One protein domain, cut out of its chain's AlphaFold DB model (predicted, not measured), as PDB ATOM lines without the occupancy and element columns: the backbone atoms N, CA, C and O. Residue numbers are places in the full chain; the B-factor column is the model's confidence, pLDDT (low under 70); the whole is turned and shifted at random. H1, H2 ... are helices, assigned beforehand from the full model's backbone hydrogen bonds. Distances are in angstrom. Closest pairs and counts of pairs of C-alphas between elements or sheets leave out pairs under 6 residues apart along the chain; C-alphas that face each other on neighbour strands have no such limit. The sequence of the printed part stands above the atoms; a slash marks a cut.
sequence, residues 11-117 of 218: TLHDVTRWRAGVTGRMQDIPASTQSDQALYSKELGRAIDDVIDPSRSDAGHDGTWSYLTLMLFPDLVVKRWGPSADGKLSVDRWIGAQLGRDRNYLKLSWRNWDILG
ATOM      1  N   THR A  11       7.060  -7.760 -23.222       93.25
ATOM      2  CA  THR A  11       6.975  -6.599 -22.337       93.25
ATOM      3  C   THR A  11       8.294  -5.826 -22.339       93.25
ATOM      4  O   THR A  11       9.335  -6.337 -22.752       93.25
ATOM      5  N   LEU A  12       8.292  -4.599 -21.806       93.38
ATOM      6  CA  LEU A  12       9.536  -3.846 -21.614       93.38
ATOM      7  C   LEU A  12      10.545  -4.618 -20.748       93.38
ATOM      8  O   LEU A  12      11.737  -4.604 -21.038       93.38
ATOM      9  N   HIS A  13      10.062  -5.332 -19.727       95.81
ATOM     10  CA  HIS A  13      10.900  -6.177 -18.882       95.81
ATOM     11  C   HIS A  13      11.575  -7.297 -19.688       95.81
ATOM     12  O   HIS A  13      12.771  -7.533 -19.515       95.81
ATOM     13  N   ASP A  14      10.846  -7.944 -20.604       94.94
ATOM     14  CA  ASP A  14      11.412  -8.978 -21.480       94.94
ATOM     15  C   ASP A  14      12.501  -8.398 -22.382       94.94
ATOM     16  O   ASP A  14      13.598  -8.946 -22.451       94.94
ATOM     17  N   VAL A  15      12.248  -7.239 -22.995       96.06
ATOM     18  CA  VAL A  15      13.220  -6.558 -23.862       96.06
ATOM     19  C   VAL A  15      14.480  -6.153 -23.084       96.06
ATOM     20  O   VAL A  15      15.594  -6.365 -23.565       96.06
ATOM     21  N   THR A  16      14.341  -5.625 -21.863       97.50
ATOM     22  CA  THR A  16      15.487  -5.304 -20.996       97.50
ATOM     23  C   THR A  16      16.275  -6.557 -20.608       97.50
ATOM     24  O   THR A  16      17.508  -6.545 -20.663       97.50
ATOM     25  N   ARG A  17      15.585  -7.655 -20.271       97.81
ATOM     26  CA  ARG A  17      16.210  -8.951 -19.972       97.81
ATOM     27  C   ARG A  17      16.978  -9.484 -21.179       97.81
ATOM     28  O   ARG A  17      18.119  -9.914 -21.026       97.81
ATOM     29  N   TRP A  18      16.374  -9.444 -22.367       98.06
ATOM     30  CA  TRP A  18      17.009  -9.872 -23.612       98.06
ATOM     31  C   TRP A  18      18.267  -9.074 -23.899       98.06
ATOM     32  O   TRP A  18      19.314  -9.665 -24.156       98.06
ATOM     33  N   ARG A  19      18.179  -7.741 -23.792       98.19
ATOM     34  CA  ARG A  19      19.326  -6.855 -23.971       98.19
ATOM     35  C   ARG A  19      20.478  -7.283 -23.073       98.19
ATOM     36  O   ARG A  19      21.535  -7.618 -23.589       98.19
ATOM     37  N   ALA A  20      20.245  -7.309 -21.760       98.25
ATOM     38  CA  ALA A  20      21.272  -7.615 -20.770       98.25
ATOM     39  C   ALA A  20      21.854  -9.026 -20.944       98.25
ATOM     40  O   ALA A  20      23.071  -9.202 -20.893       98.25
ATOM     41  N   GLY A  21      20.998 -10.025 -21.183       98.50
ATOM     42  CA  GLY A  21      21.412 -11.419 -21.323       98.50
ATOM     43  C   GLY A  21      22.270 -11.668 -22.562       98.50
ATOM     44  O   GLY A  21      23.322 -12.299 -22.458       98.50
ATOM     45  N   VAL A  22      21.867 -11.143 -23.723       98.56
ATOM     46  CA  VAL A  22      22.635 -11.321 -24.965       98.56
ATOM     47  C   VAL A  22      23.932 -10.511 -24.914       98.56
ATOM     48  O   VAL A  22      24.989 -11.053 -25.220       98.56
ATOM     49  N   THR A  23      23.908  -9.246 -24.470       98.00
ATOM     50  CA  THR A  23      25.150  -8.455 -24.378       98.00
ATOM     51  C   THR A  23      26.141  -9.025 -23.386       98.00
ATOM     52  O   THR A  23      27.333  -9.017 -23.671       98.00
ATOM     53  N   GLY A  24      25.660  -9.526 -22.242       97.94
ATOM     54  CA  GLY A  24      26.522 -10.118 -21.223       97.94
ATOM     55  C   GLY A  24      27.280 -11.330 -21.761       97.94
ATOM     56  O   GLY A  24      28.473 -11.459 -21.523       97.94
ATOM     57  N   ARG A  25      26.623 -12.168 -22.574       97.75
ATOM     58  CA  ARG A  25      27.260 -13.319 -23.238       97.75
ATOM     59  C   ARG A  25      28.252 -12.920 -24.336       97.75
ATOM     60  O   ARG A  25      29.194 -13.656 -24.596       97.75
ATOM     61  N   MET A  26      28.060 -11.761 -24.967       97.50
ATOM     62  CA  MET A  26      28.885 -11.284 -26.087       97.50
ATOM     63  C   MET A  26      30.001 -10.309 -25.680       97.50
ATOM     64  O   MET A  26      30.717  -9.802 -26.551       97.50
ATOM     65  N   GLN A  27      30.130  -9.989 -24.389       93.94
ATOM     66  CA  GLN A  27      31.013  -8.925 -23.913       93.94
ATOM     67  C   GLN A  27      32.487  -9.207 -24.240       93.94
ATOM     68  O   GLN A  27      33.159  -8.326 -24.780       93.94
ATOM     69  N   ASP A  28      32.926 -10.449 -24.020       93.00
ATOM     70  CA  ASP A  28      34.332 -10.865 -24.125       93.00
ATOM     71  C   ASP A  28      34.653 -11.640 -25.415       93.00
ATOM     72  O   ASP A  28      35.772 -12.117 -25.599       93.00
ATOM     73  N   ILE A  29      33.688 -11.764 -26.332       94.00
ATOM     74  CA  ILE A  29      33.902 -12.470 -27.599       94.00
ATOM     75  C   ILE A  29      34.595 -11.524 -28.597       94.00
ATOM     76  O   ILE A  29      34.037 -10.463 -28.918       94.00
ATOM     77  N   PRO A  30      35.793 -11.872 -29.107       90.00
ATOM     78  CA  PRO A  30      36.509 -11.044 -30.072       90.00
ATOM     79  C   PRO A  30      35.801 -11.041 -31.435       90.00
ATOM     80  O   PRO A  30      35.029 -11.941 -31.750       90.00
ATOM     81  N   ALA A  31      36.084 -10.035 -32.268       85.19
ATOM     82  CA  ALA A  31      35.554  -9.933 -33.638       85.19
ATOM     83  C   ALA A  31      36.583  -9.362 -34.641       85.19
ATOM     84  O   ALA A  31      36.215  -8.839 -35.695       85.19
ATOM     85  N   SER A  32      37.876  -9.424 -34.301       85.81
ATOM     86  CA  SER A  32      38.971  -8.763 -35.025       85.81
ATOM     87  C   SER A  32      39.461  -9.520 -36.257       85.81
ATOM     88  O   SER A  32      39.745  -8.905 -37.282       85.81
ATOM     89  N   THR A  33      39.585 -10.843 -36.165       88.06
ATOM     90  CA  THR A  33      40.044 -11.704 -37.261       88.06
ATOM     91  C   THR A  33      38.870 -12.405 -37.944       88.06
ATOM     92  O   THR A  33      37.748 -12.400 -37.446       88.06
ATOM     93  N   GLN A  34      39.111 -13.054 -39.084       82.25
ATOM     94  CA  GLN A  34      38.079 -13.859 -39.743       82.25
ATOM     95  C   GLN A  34      37.590 -15.019 -38.854       82.25
ATOM     96  O   GLN A  34      36.389 -15.281 -38.804       82.25
ATOM     97  N   SER A  35      38.503 -15.673 -38.126       86.88
ATOM     98  CA  SER A  35      38.161 -16.730 -37.165       86.88
ATOM     99  C   SER A  35      37.341 -16.169 -36.002       86.88
ATOM    100  O   SER A  35      36.294 -16.718 -35.659       86.88
ATOM    101  N   ASP A  36      37.739 -15.004 -35.476       91.94
ATOM    102  CA  ASP A  36      36.988 -14.315 -34.424       91.94
ATOM    103  C   ASP A  36      35.583 -13.948 -34.906       91.94
ATOM    104  O   ASP A  36      34.617 -14.112 -34.180       91.94
ATOM    105  N   GLN A  37      35.432 -13.486 -36.150       92.25
ATOM    106  CA  GLN A  37      34.125 -13.148 -36.717       92.25
ATOM    107  C   GLN A  37      33.217 -14.371 -36.881       92.25
ATOM    108  O   GLN A  37      32.001 -14.251 -36.705       92.25
ATOM    109  N   ALA A  38      33.782 -15.530 -37.227       93.81
ATOM    110  CA  ALA A  38      33.051 -16.791 -37.293       93.81
ATOM    111  C   ALA A  38      32.600 -17.237 -35.891       93.81
ATOM    112  O   ALA A  38      31.412 -17.503 -35.689       93.81
ATOM    113  N   LEU A  39      33.508 -17.201 -34.907       95.44
ATOM    114  CA  LEU A  39      33.200 -17.446 -33.495       95.44
ATOM    115  C   LEU A  39      32.115 -16.491 -32.982       95.44
ATOM    116  O   LEU A  39      31.109 -16.928 -32.436       95.44
ATOM    117  N   TYR A  40      32.277 -15.193 -33.229       96.62
ATOM    118  CA  TYR A  40      31.339 -14.150 -32.832       96.62
ATOM    119  C   TYR A  40      29.946 -14.383 -33.424       96.62
ATOM    120  O   TYR A  40      28.947 -14.193 -32.741       96.62
ATOM    121  N   SER A  41      29.856 -14.838 -34.679       95.94
ATOM    122  CA  SER A  41      28.578 -15.208 -35.303       95.94
ATOM    123  C   SER A  41      27.922 -16.406 -34.623       95.94
ATOM    124  O   SER A  41      26.713 -16.381 -34.402       95.94
ATOM    125  N   LYS A  42      28.707 -17.444 -34.305       96.88
ATOM    126  CA  LYS A  42      28.227 -18.648 -33.614       96.88
ATOM    127  C   LYS A  42      27.680 -18.291 -32.232       96.88
ATOM    128  O   LYS A  42      26.524 -18.589 -31.944       96.88
ATOM    129  N   GLU A  43      28.481 -17.606 -31.416       97.75
ATOM    130  CA  GLU A  43      28.098 -17.230 -30.049       97.75
ATOM    131  C   GLU A  43      26.912 -16.260 -30.032       97.75
ATOM    132  O   GLU A  43      26.033 -16.375 -29.182       97.75
ATOM    133  N   LEU A  44      26.816 -15.358 -31.014       98.06
ATOM    134  CA  LEU A  44      25.658 -14.479 -31.155       98.06
ATOM    135  C   LEU A  44      24.380 -15.261 -31.472       98.06
ATOM    136  O   LEU A  44      23.333 -14.978 -30.893       98.06
ATOM    137  N   GLY A  45      24.463 -16.251 -32.367       97.81
ATOM    138  CA  GLY A  45      23.351 -17.150 -32.666       97.81
ATOM    139  C   GLY A  45      22.880 -17.910 -31.429       97.81
ATOM    140  O   GLY A  45      21.695 -17.858 -31.103       97.81
ATOM    141  N   ARG A  46      23.823 -18.515 -30.696       98.25
ATOM    142  CA  ARG A  46      23.573 -19.214 -29.428       98.25
ATOM    143  C   ARG A  46      22.961 -18.310 -28.365       98.25
ATOM    144  O   ARG A  46      22.012 -18.695 -27.696       98.25
ATOM    145  N   ALA A  47      23.488 -17.100 -28.195       98.44
ATOM    146  CA  ALA A  47      22.984 -16.159 -27.202       98.44
ATOM    147  C   ALA A  47      21.551 -15.709 -27.514       98.44
ATOM    148  O   ALA A  47      20.745 -15.585 -26.594       98.44
ATOM    149  N   ILE A  48      21.225 -15.472 -28.790       98.38
ATOM    150  CA  ILE A  48      19.854 -15.161 -29.217       98.38
ATOM    151  C   ILE A  48      18.930 -16.340 -28.909       98.38
ATOM    152  O   ILE A  48      17.878 -16.130 -28.309       98.38
ATOM    153  N   ASP A  49      19.337 -17.553 -29.278       97.75
ATOM    154  CA  ASP A  49      18.569 -18.776 -29.045       97.75
ATOM    155  C   ASP A  49      18.285 -18.991 -27.549       97.75
ATOM    156  O   ASP A  49      17.132 -19.019 -27.133       97.75
ATOM    157  N   ASP A  50      19.324 -18.978 -26.711       97.81
ATOM    158  CA  ASP A  50      19.209 -19.262 -25.276       97.81
ATOM    159  C   ASP A  50      18.455 -18.178 -24.475       97.81
ATOM    160  O   ASP A  50      17.869 -18.466 -23.429       97.81
ATOM    161  N   VAL A  51      18.539 -16.902 -24.878       98.12
ATOM    162  CA  VAL A  51      18.027 -15.768 -24.076       98.12
ATOM    163  C   VAL A  51      16.665 -15.274 -24.564       98.12
ATOM    164  O   VAL A  51      15.812 -14.888 -23.745       98.12
ATOM    165  N   ILE A  52      16.494 -15.211 -25.886       96.88
ATOM    166  CA  ILE A  52      15.279 -14.710 -26.534       96.88
ATOM    167  C   ILE A  52      14.327 -15.867 -26.825       96.88
ATOM    168  O   ILE A  52      13.130 -15.678 -26.627       96.88
ATOM    169  N   ASP A  53      14.855 -17.026 -27.234       95.06
ATOM    170  CA  ASP A  53      14.088 -18.191 -27.703       95.06
ATOM    171  C   ASP A  53      13.023 -17.786 -28.743       95.06
ATOM    172  O   ASP A  53      11.815 -17.817 -28.474       95.06
ATOM    173  N   PRO A  54      13.440 -17.274 -29.925       92.19
ATOM    174  CA  PRO A  54      12.502 -16.743 -30.903       92.19
ATOM    175  C   PRO A  54      11.551 -17.832 -31.403       92.19
ATOM    176  O   PRO A  54      11.968 -18.841 -31.974       92.19
ATOM    177  N   SER A  55      10.243 -17.592 -31.287       89.94
ATOM    178  CA  SER A  55       9.261 -18.498 -31.877       89.94
ATOM    179  C   SER A  55       9.413 -18.543 -33.403       89.94
ATOM    180  O   SER A  55       9.776 -17.550 -34.039       89.94
ATOM    181  N   ARG A  56       9.063 -19.671 -34.037       85.94
ATOM    182  CA  ARG A  56       9.108 -19.796 -35.511       85.94
ATOM    183  C   ARG A  56       8.276 -18.724 -36.221       85.94
ATOM    184  O   ARG A  56       8.645 -18.296 -37.312       85.94
ATOM    185  N   SER A  57       7.167 -18.305 -35.610       86.50
ATOM    186  CA  SER A  57       6.308 -17.238 -36.127       86.50
ATOM    187  C   SER A  57       7.032 -15.890 -36.115       86.50
ATOM    188  O   SER A  57       7.065 -15.214 -37.143       86.50
ATOM    189  N   ASP A  58       7.661 -15.527 -34.995       88.00
ATOM    190  CA  ASP A  58       8.369 -14.246 -34.855       88.00
ATOM    191  C   ASP A  58       9.633 -14.213 -35.718       88.00
ATOM    192  O   ASP A  58       9.896 -13.228 -36.409       88.00
ATOM    193  N   ALA A  59      10.375 -15.323 -35.746       89.88
ATOM    194  CA  ALA A  59      11.556 -15.504 -36.579       89.88
ATOM    195  C   ALA A  59      11.248 -15.460 -38.087       89.88
ATOM    196  O   ALA A  59      12.121 -15.123 -38.894       89.88
ATOM    197  N   GLY A  60      10.014 -15.790 -38.479       86.94
ATOM    198  CA  GLY A  60       9.539 -15.697 -39.856       86.94
ATOM    199  C   GLY A  60       9.261 -14.266 -40.326       86.94
ATOM    200  O   GLY A  60       9.133 -14.050 -41.530       86.94
ATOM    201  N   HIS A  61       9.178 -13.292 -39.414       88.06
ATOM    202  CA  HIS A  61       8.855 -11.907 -39.740       88.06
ATOM    203  C   HIS A  61      10.118 -11.038 -39.807       88.06
ATOM    204  O   HIS A  61      10.801 -10.829 -38.806       88.06
ATOM    205  N   ASP A  62      10.430 -10.482 -40.980       85.25
ATOM    206  CA  ASP A  62      11.668  -9.709 -41.193       85.25
ATOM    207  C   ASP A  62      11.746  -8.452 -40.305       85.25
ATOM    208  O   ASP A  62      12.829  -8.047 -39.871       85.25
ATOM    209  N   GLY A  63      10.586  -7.887 -39.949       89.75
ATOM    210  CA  GLY A  63      10.482  -6.774 -39.006       89.75
ATOM    211  C   GLY A  63      11.040  -7.094 -37.615       89.75
ATOM    212  O   GLY A  63      11.626  -6.210 -36.991       89.75
ATOM    213  N   THR A  64      10.943  -8.348 -37.156       92.38
ATOM    214  CA  THR A  64      11.522  -8.800 -35.880       92.38
ATOM    215  C   THR A  64      13.031  -8.590 -35.884       92.38
ATOM    216  O   THR A  64      13.588  -7.963 -34.987       92.38
ATOM    217  N   TRP A  65      13.700  -9.056 -36.936       95.50
ATOM    218  CA  TRP A  65      15.154  -8.989 -37.042       95.50
ATOM    219  C   TRP A  65      15.660  -7.571 -37.285       95.50
ATOM    220  O   TRP A  65      16.681  -7.185 -36.721       95.50
ATOM    221  N   SER A  66      14.925  -6.767 -38.058       94.19
ATOM    222  CA  SER A  66      15.205  -5.332 -38.197       94.19
ATOM    223  C   SER A  66      15.104  -4.605 -36.854       94.19
ATOM    224  O   SER A  66      15.992  -3.827 -36.513       94.19
ATOM    225  N   TYR A  67      14.058  -4.877 -36.065       94.81
ATOM    226  CA  TYR A  67      13.900  -4.298 -34.731       94.81
ATOM    227  C   TYR A  67      15.054  -4.696 -33.807       94.81
ATOM    228  O   TYR A  67      15.669  -3.828 -33.188       94.81
ATOM    229  N   LEU A  68      15.396  -5.987 -33.753       97.00
ATOM    230  CA  LEU A  68      16.502  -6.465 -32.927       97.00
ATOM    231  C   LEU A  68      17.828  -5.811 -33.330       97.00
ATOM    232  O   LEU A  68      18.549  -5.344 -32.455       97.00
ATOM    233  N   THR A  69      18.130  -5.703 -34.626       97.12
ATOM    234  CA  THR A  69      19.368  -5.065 -35.093       97.12
ATOM    235  C   THR A  69      19.396  -3.561 -34.815       97.12
ATOM    236  O   THR A  69      20.402  -3.051 -34.331       97.12
ATOM    237  N   LEU A  70      18.318  -2.834 -35.119       96.12
ATOM    238  CA  LEU A  70      18.315  -1.366 -35.077       96.12
ATOM    239  C   LEU A  70      18.078  -0.805 -33.673       96.12
ATOM    240  O   LEU A  70      18.625   0.244 -33.340       96.12
ATOM    241  N   MET A  71      17.265  -1.483 -32.861       96.38
ATOM    242  CA  MET A  71      16.821  -0.966 -31.565       96.38
ATOM    243  C   MET A  71      17.500  -1.655 -30.388       96.38
ATOM    244  O   MET A  71      17.798  -0.992 -29.396       96.38
ATOM    245  N   LEU A  72      17.729  -2.971 -30.466       97.62
ATOM    246  CA  LEU A  72      18.156  -3.747 -29.300       97.62
ATOM    247  C   LEU A  72      19.644  -4.102 -29.310       97.62
ATOM    248  O   LEU A  72      20.281  -4.096 -28.260       97.62
ATOM    249  N   PHE A  73      20.223  -4.392 -30.471       98.25
ATOM    250  CA  PHE A  73      21.600  -4.873 -30.597       98.25
ATOM    251  C   PHE A  73      22.450  -4.149 -31.661       98.25
ATOM    252  O   PHE A  73      23.280  -4.806 -32.298       98.25
ATOM    253  N   PRO A  74      22.323  -2.821 -31.863       97.56
ATOM    254  CA  PRO A  74      23.112  -2.130 -32.886       97.56
ATOM    255  C   PRO A  74      24.622  -2.210 -32.612       97.56
ATOM    256  O   PRO A  74      25.425  -2.341 -33.531       97.56
ATOM    257  N   ASP A  75      25.017  -2.205 -31.340       96.56
ATOM    258  CA  ASP A  75      26.397  -2.359 -30.876       96.56
ATOM    259  C   ASP A  75      26.980  -3.757 -31.142       96.56
ATOM    260  O   ASP A  75      28.172  -3.895 -31.412       96.56
ATOM    261  N   LEU A  76      26.154  -4.806 -31.106       97.31
ATOM    262  CA  LEU A  76      26.620  -6.156 -31.424       97.31
ATOM    263  C   LEU A  76      26.797  -6.340 -32.930       97.31
ATOM    264  O   LEU A  76      27.705  -7.058 -33.351       97.31
ATOM    265  N   VAL A  77      25.955  -5.690 -33.736       96.44
ATOM    266  CA  VAL A  77      26.037  -5.748 -35.199       96.44
ATOM    267  C   VAL A  77      27.198  -4.901 -35.714       96.44
ATOM    268  O   VAL A  77      27.963  -5.387 -36.548       96.44
ATOM    269  N   VAL A  78      27.404  -3.691 -35.180       95.38
ATOM    270  CA  VAL A  78      28.487  -2.787 -35.614       95.38
ATOM    271  C   VAL A  78      29.883  -3.373 -35.378       95.38
ATOM    272  O   VAL A  78      30.790  -3.082 -36.151       95.38
ATOM    273  N   LYS A  79      30.058  -4.245 -34.367       93.06
ATOM    274  CA  LYS A  79      31.336  -4.933 -34.099       93.06
ATOM    275  C   LYS A  79      31.863  -5.711 -35.312       93.06
ATOM    276  O   LYS A  79      33.072  -5.801 -35.482       93.06
ATOM    277  N   ARG A  80      30.975  -6.258 -36.153       90.38
ATOM    278  CA  ARG A  80      31.350  -6.985 -37.381       90.38
ATOM    279  C   ARG A  80      30.985  -6.230 -38.655       90.38
ATOM    280  O   ARG A  80      31.748  -6.233 -39.613       90.38
ATOM    281  N   TRP A  81      29.814  -5.603 -38.672       92.56
ATOM    282  CA  TRP A  81      29.240  -4.926 -39.834       92.56
ATOM    283  C   TRP A  81      29.154  -3.420 -39.598       92.56
ATOM    284  O   TRP A  81      28.097  -2.811 -39.766       92.56
ATOM    285  N   GLY A  82      30.268  -2.828 -39.165       91.81
ATOM    286  CA  GLY A  82      30.403  -1.384 -39.012       91.81
ATOM    287  C   GLY A  82      30.379  -0.630 -40.346       91.81
ATOM    288  O   GLY A  82      30.277  -1.247 -41.412       91.81
ATOM    289  N   PRO A  83      30.455   0.711 -40.305       93.38
ATOM    290  CA  PRO A  83      30.495   1.523 -41.512       93.38
ATOM    291  C   PRO A  83      31.662   1.127 -42.421       93.38
ATOM    292  O   PRO A  83      32.786   0.935 -41.952       93.38
ATOM    293  N   SER A  84      31.410   1.029 -43.725       91.50
ATOM    294  CA  SER A  84      32.463   0.916 -44.734       91.50
ATOM    295  C   SER A  84      33.309   2.194 -44.802       91.50
ATOM    296  O   SER A  84      33.005   3.201 -44.164       91.50
ATOM    297  N   ALA A  85      34.379   2.177 -45.605       89.69
ATOM    298  CA  ALA A  85      35.278   3.323 -45.767       89.69
ATOM    299  C   ALA A  85      34.570   4.614 -46.239       89.69
ATOM    300  O   ALA A  85      35.048   5.710 -45.969       89.69
ATOM    301  N   ASP A  86      33.422   4.493 -46.913       91.88
ATOM    302  CA  ASP A  86      32.562   5.608 -47.333       91.88
ATOM    303  C   ASP A  86      31.498   5.999 -46.284       91.88
ATOM    304  O   ASP A  86      30.588   6.775 -46.579       91.88
ATOM    305  N   GLY A  87      31.592   5.461 -45.066       91.44
ATOM    306  CA  GLY A  87      30.728   5.785 -43.931       91.44
ATOM    307  C   GLY A  87      29.344   5.133 -43.962       91.44
ATOM    308  O   GLY A  87      28.504   5.470 -43.127       91.44
ATOM    309  N   LYS A  88      29.071   4.214 -44.895       92.69
ATOM    310  CA  LYS A  88      27.751   3.579 -45.029       92.69
ATOM    311  C   LYS A  88      27.657   2.266 -44.264       92.69
ATOM    312  O   LYS A  88      28.590   1.473 -44.234       92.69
ATOM    313  N   LEU A  89      26.486   2.006 -43.687       93.06
ATOM    314  CA  LEU A  89      26.147   0.693 -43.144       93.06
ATOM    315  C   LEU A  89      25.619  -0.213 -44.257       93.06
ATOM    316  O   LEU A  89      24.893   0.226 -45.153       93.06
ATOM    317  N   SER A  90      25.951  -1.499 -44.177       92.31
ATOM    318  CA  SER A  90      25.407  -2.510 -45.082       92.31
ATOM    319  C   SER A  90      23.917  -2.724 -44.792       92.31
ATOM    320  O   SER A  90      23.521  -3.296 -43.776       92.31
ATOM    321  N   VAL A  91      23.072  -2.255 -45.709       91.81
ATOM    322  CA  VAL A  91      21.609  -2.325 -45.570       91.81
ATOM    323  C   VAL A  91      21.128  -3.774 -45.439       91.81
ATOM    324  O   VAL A  91      20.258  -4.065 -44.619       91.81
ATOM    325  N   ASP A  92      21.719  -4.704 -46.192       92.31
ATOM    326  CA  ASP A  92      21.340  -6.117 -46.174       92.31
ATOM    327  C   ASP A  92      21.705  -6.827 -44.862       92.31
ATOM    328  O   ASP A  92      20.971  -7.720 -44.446       92.31
ATOM    329  N   ARG A  93      22.779  -6.423 -44.170       93.94
ATOM    330  CA  ARG A  93      23.151  -6.996 -42.862       93.94
ATOM    331  C   ARG A  93      22.376  -6.392 -41.703       93.94
ATOM    332  O   ARG A  93      22.114  -7.099 -40.730       93.94
ATOM    333  N   TRP A  94      22.022  -5.114 -41.803       94.94
ATOM    334  CA  TRP A  94      21.338  -4.390 -40.733       94.94
ATOM    335  C   TRP A  94      19.820  -4.565 -40.768       94.94
ATOM    336  O   TRP A  94      19.208  -4.846 -39.742       94.94
ATOM    337  N   ILE A  95      19.211  -4.425 -41.944       92.44
ATOM    338  CA  ILE A  95      17.752  -4.466 -42.113       92.44
ATOM    339  C   ILE A  95      17.329  -5.832 -42.659       92.44
ATOM    340  O   ILE A  95      16.418  -6.457 -42.124       92.44
ATOM    341  N   GLY A  96      18.051  -6.349 -43.655       88.88
ATOM    342  CA  GLY A  96      17.696  -7.596 -44.335       88.88
ATOM    343  C   GLY A  96      16.893  -7.389 -45.619       88.88
ATOM    344  O   GLY A  96      16.819  -6.283 -46.159       88.88
ATOM    345  N   ALA A  97      16.341  -8.500 -46.119       74.56
ATOM    346  CA  ALA A  97      15.386  -8.597 -47.235       74.56
ATOM    347  C   ALA A  97      15.697  -7.759 -48.502       74.56
ATOM    348  O   ALA A  97      14.795  -7.229 -49.151       74.56
ATOM    349  N   GLN A  98      16.967  -7.668 -48.907       66.50
ATOM    350  CA  GLN A  98      17.348  -7.026 -50.169       66.50
ATOM    351  C   GLN A  98      17.332  -8.051 -51.315       66.50
ATOM    352  O   GLN A  98      17.880  -9.146 -51.188       66.50
ATOM    353  N   LEU A  99      16.716  -7.706 -52.453       64.62
ATOM    354  CA  LEU A  99      16.768  -8.495 -53.700       64.62
ATOM    355  C   LEU A  99      16.353  -9.981 -53.549       64.62
ATOM    356  O   LEU A  99      16.912 -10.864 -54.199       64.62
ATOM    357  N   GLY A 100      15.379 -10.277 -52.681       66.94
ATOM    358  CA  GLY A 100      14.825 -11.629 -52.510       66.94
ATOM    359  C   GLY A 100      15.684 -12.600 -51.688       66.94
ATOM    360  O   GLY A 100      15.339 -13.778 -51.586       66.94
ATOM    361  N   ARG A 101      16.784 -12.135 -51.078       74.31
ATOM    362  CA  ARG A 101      17.581 -12.908 -50.116       74.31
ATOM    363  C   ARG A 101      17.718 -12.121 -48.823       74.31
ATOM    364  O   ARG A 101      18.296 -11.039 -48.799       74.31
ATOM    365  N   ASP A 102      17.207 -12.680 -47.733       84.38
ATOM    366  CA  ASP A 102      17.380 -12.061 -46.428       84.38
ATOM    367  C   ASP A 102      18.754 -12.402 -45.839       84.38
ATOM    368  O   ASP A 102      19.079 -13.571 -45.621       84.38
ATOM    369  N   ARG A 103      19.568 -11.363 -45.626       90.88
ATOM    370  CA  ARG A 103      20.937 -11.452 -45.105       90.88
ATOM    371  C   ARG A 103      21.122 -10.731 -43.773       90.88
ATOM    372  O   ARG A 103      22.273 -10.506 -43.386       90.88
ATOM    373  N   ASN A 104      20.030 -10.408 -43.072       95.25
ATOM    374  CA  ASN A 104      20.109  -9.796 -41.750       95.25
ATOM    375  C   ASN A 104      21.039 -10.620 -40.844       95.25
ATOM    376  O   ASN A 104      20.913 -11.843 -40.736       95.25
ATOM    377  N   TYR A 105      22.003  -9.949 -40.217       96.00
ATOM    378  CA  TYR A 105      23.095 -10.629 -39.536       96.00
ATOM    379  C   TYR A 105      22.642 -11.420 -38.303       96.00
ATOM    380  O   TYR A 105      23.106 -12.544 -38.097       96.00
ATOM    381  N   LEU A 106      21.717 -10.866 -37.513       97.31
ATOM    382  CA  LEU A 106      21.171 -11.545 -36.338       97.31
ATOM    383  C   LEU A 106      20.344 -12.759 -36.757       97.31
ATOM    384  O   LEU A 106      20.537 -13.844 -36.212       97.31
ATOM    385  N   LYS A 107      19.506 -12.598 -37.790       95.31
ATOM    386  CA  LYS A 107      18.702 -13.690 -38.350       95.31
ATOM    387  C   LYS A 107      19.568 -14.839 -38.837       95.31
ATOM    388  O   LYS A 107      19.281 -15.990 -38.532       95.31
ATOM    389  N   LEU A 108      20.617 -14.539 -39.606       94.25
ATOM    390  CA  LEU A 108      21.528 -15.563 -40.117       94.25
ATOM    391  C   LEU A 108      22.300 -16.242 -38.986       94.25
ATOM    392  O   LEU A 108      22.401 -17.463 -38.991       94.25
ATOM    393  N   SER A 109      22.800 -15.479 -38.011       96.44
ATOM    394  CA  SER A 109      23.528 -16.034 -36.862       96.44
ATOM    395  C   SER A 109      22.647 -16.993 -36.060       96.44
ATOM    396  O   SER A 109      23.043 -18.133 -35.831       96.44
ATOM    397  N   TRP A 110      21.423 -16.573 -35.720       96.75
ATOM    398  CA  TRP A 110      20.446 -17.427 -35.045       96.75
ATOM    399  C   TRP A 110      20.058 -18.638 -35.896       96.75
ATOM    400  O   TRP A 110      20.150 -19.760 -35.422       96.75
ATOM    401  N   ARG A 111      19.704 -18.451 -37.173       94.19
ATOM    402  CA  ARG A 111      19.300 -19.554 -38.060       94.19
ATOM    403  C   ARG A 111      20.402 -20.602 -38.219       94.19
ATOM    404  O   ARG A 111      20.108 -21.792 -38.288       94.19
ATOM    405  N   ASN A 112      21.659 -20.173 -38.323       94.94
ATOM    406  CA  ASN A 112      22.786 -21.097 -38.415       94.94
ATOM    407  C   ASN A 112      22.906 -21.925 -37.133       94.94
ATOM    408  O   ASN A 112      23.082 -23.139 -37.229       94.94
ATOM    409  N   TRP A 113      22.742 -21.294 -35.967       96.31
ATOM    410  CA  TRP A 113      22.721 -21.980 -34.676       96.31
ATOM    411  C   TRP A 113      21.514 -22.918 -34.521       96.31
ATOM    412  O   TRP A 113      21.709 -24.089 -34.225       96.31
ATOM    413  N   ASP A 114      20.293 -22.479 -34.824       94.69
ATOM    414  CA  ASP A 114      19.077 -23.313 -34.783       94.69
ATOM    415  C   ASP A 114      19.230 -24.586 -35.647       94.69
ATOM    416  O   ASP A 114      18.921 -25.713 -35.236       94.69
ATOM    417  N   ILE A 115      19.807 -24.442 -36.846       94.06
ATOM    418  CA  ILE A 115      19.998 -25.568 -37.765       94.06
ATOM    419  C   ILE A 115      21.161 -26.470 -37.344       94.06
ATOM    420  O   ILE A 115      20.989 -27.688 -37.360       94.06
ATOM    421  N   LEU A 116      22.338 -25.932 -37.015       95.25
ATOM    422  CA  LEU A 116      23.551 -26.733 -36.785       95.25
ATOM    423  C   LEU A 116      23.774 -27.090 -35.311       95.25
ATOM    424  O   LEU A 116      24.254 -28.186 -35.025       95.25
ATOM    425  N   GLY A 117      23.396 -26.209 -34.391       94.62
ATOM    426  CA  GLY A 117      23.544 -26.366 -32.947       94.62
ATOM    427  C   GLY A 117      24.967 -26.741 -32.544       94.62
ATOM    428  O   GLY A 117      25.943 -26.211 -33.072       94.62
TER     429      GLY A 117
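Overview. This is residues 11 to 117 of the 218 residues of an uncharacterized protein of Tessaracoccus antarcticus (UniProt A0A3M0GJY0). This is a compact cluster of helices: a long helical hairpin, H1 and H2, makes one side, H7 crosses H2 nearly at a right angle, and the shorter H4, H5 and H6 gather near the beginning of H7. The small H3 lies off at one corner, and the loop of residues 83 to 88 sticks out from the body. The printed part has 107 residues with seven named helices, H1 to H7 in order along the chain, and no named strand; its class is all helix. The radius of gyration of the C-alphas is 13.2 A, and the C-alphas span 38 by 33 by 29 A.

Arrangement. H1, residues 12 to 26, and H2, residues 34 to 52, form a helical hairpin; they touch, closest at the C-alphas of Val 22 and Ala 47, 5.3 A apart, with a shallow tilt of 30 degrees, opposite ways. H3, residues 56 to 59, touches no helix. It is close to but not clearly touching H4, residues 62 to 72, the closest C-alphas being those of Asp 58 and Thr 64, 6.4 A apart. H1 and H4 are close but not clearly touching, about perpendicular at 76 degrees, with the C-alphas of Arg 19 and Leu 72 closest at 6.3 A. H5, residues 74 to 81, and H6, residues 91 to 94, only just touch, with 3 pairs of C-alphas within 8 A; the closest are those of Trp 81 and Arg 93, 7.1 A apart. H4 and H6 also only just touch, with 3 such pairs, closest at Thr 69 and Trp 94, whose C-alphas are 6.0 A apart. H7, residues 105 to 117, touches H2 at residues 41 to 49 of H2 alone, about perpendicular at 82 degrees; the C-alphas of Gly 45 and Trp 110 are closest, 3.8 A apart. With residues 106 to 107 alone H7 touches H4, where the C-alphas of Trp 65 and Lys 107 are closest at 6.0 A. H2 is apart from H4. In H1, H2, H4 and H7 every O i to N i+4 pair is within hydrogen-bond range, in H5 2 of 4 are, and H3 and H6 are too short for such a pair.

Along the chain. H1 begins at C-alpha 12 (9.536, -3.846, -21.614) and is 21.2 A long from first to last C-alpha. H2, the longest helix, measures 26.4 A, H4 14.8 A, H5 9.7 A and H7 17.1 A, while H3 and H6 have four residues each. H7 ends at C-alpha 117 (23.544, -26.366, -32.947).

Size, cuts and confidence. The two C-alphas farthest apart, those of Thr 11 and Ala 85, are 38.1 A apart. The printed part has no cut, and no link is long. The mean pLDDT of the printed part is 92.8, with residues 98 to 100 under 70.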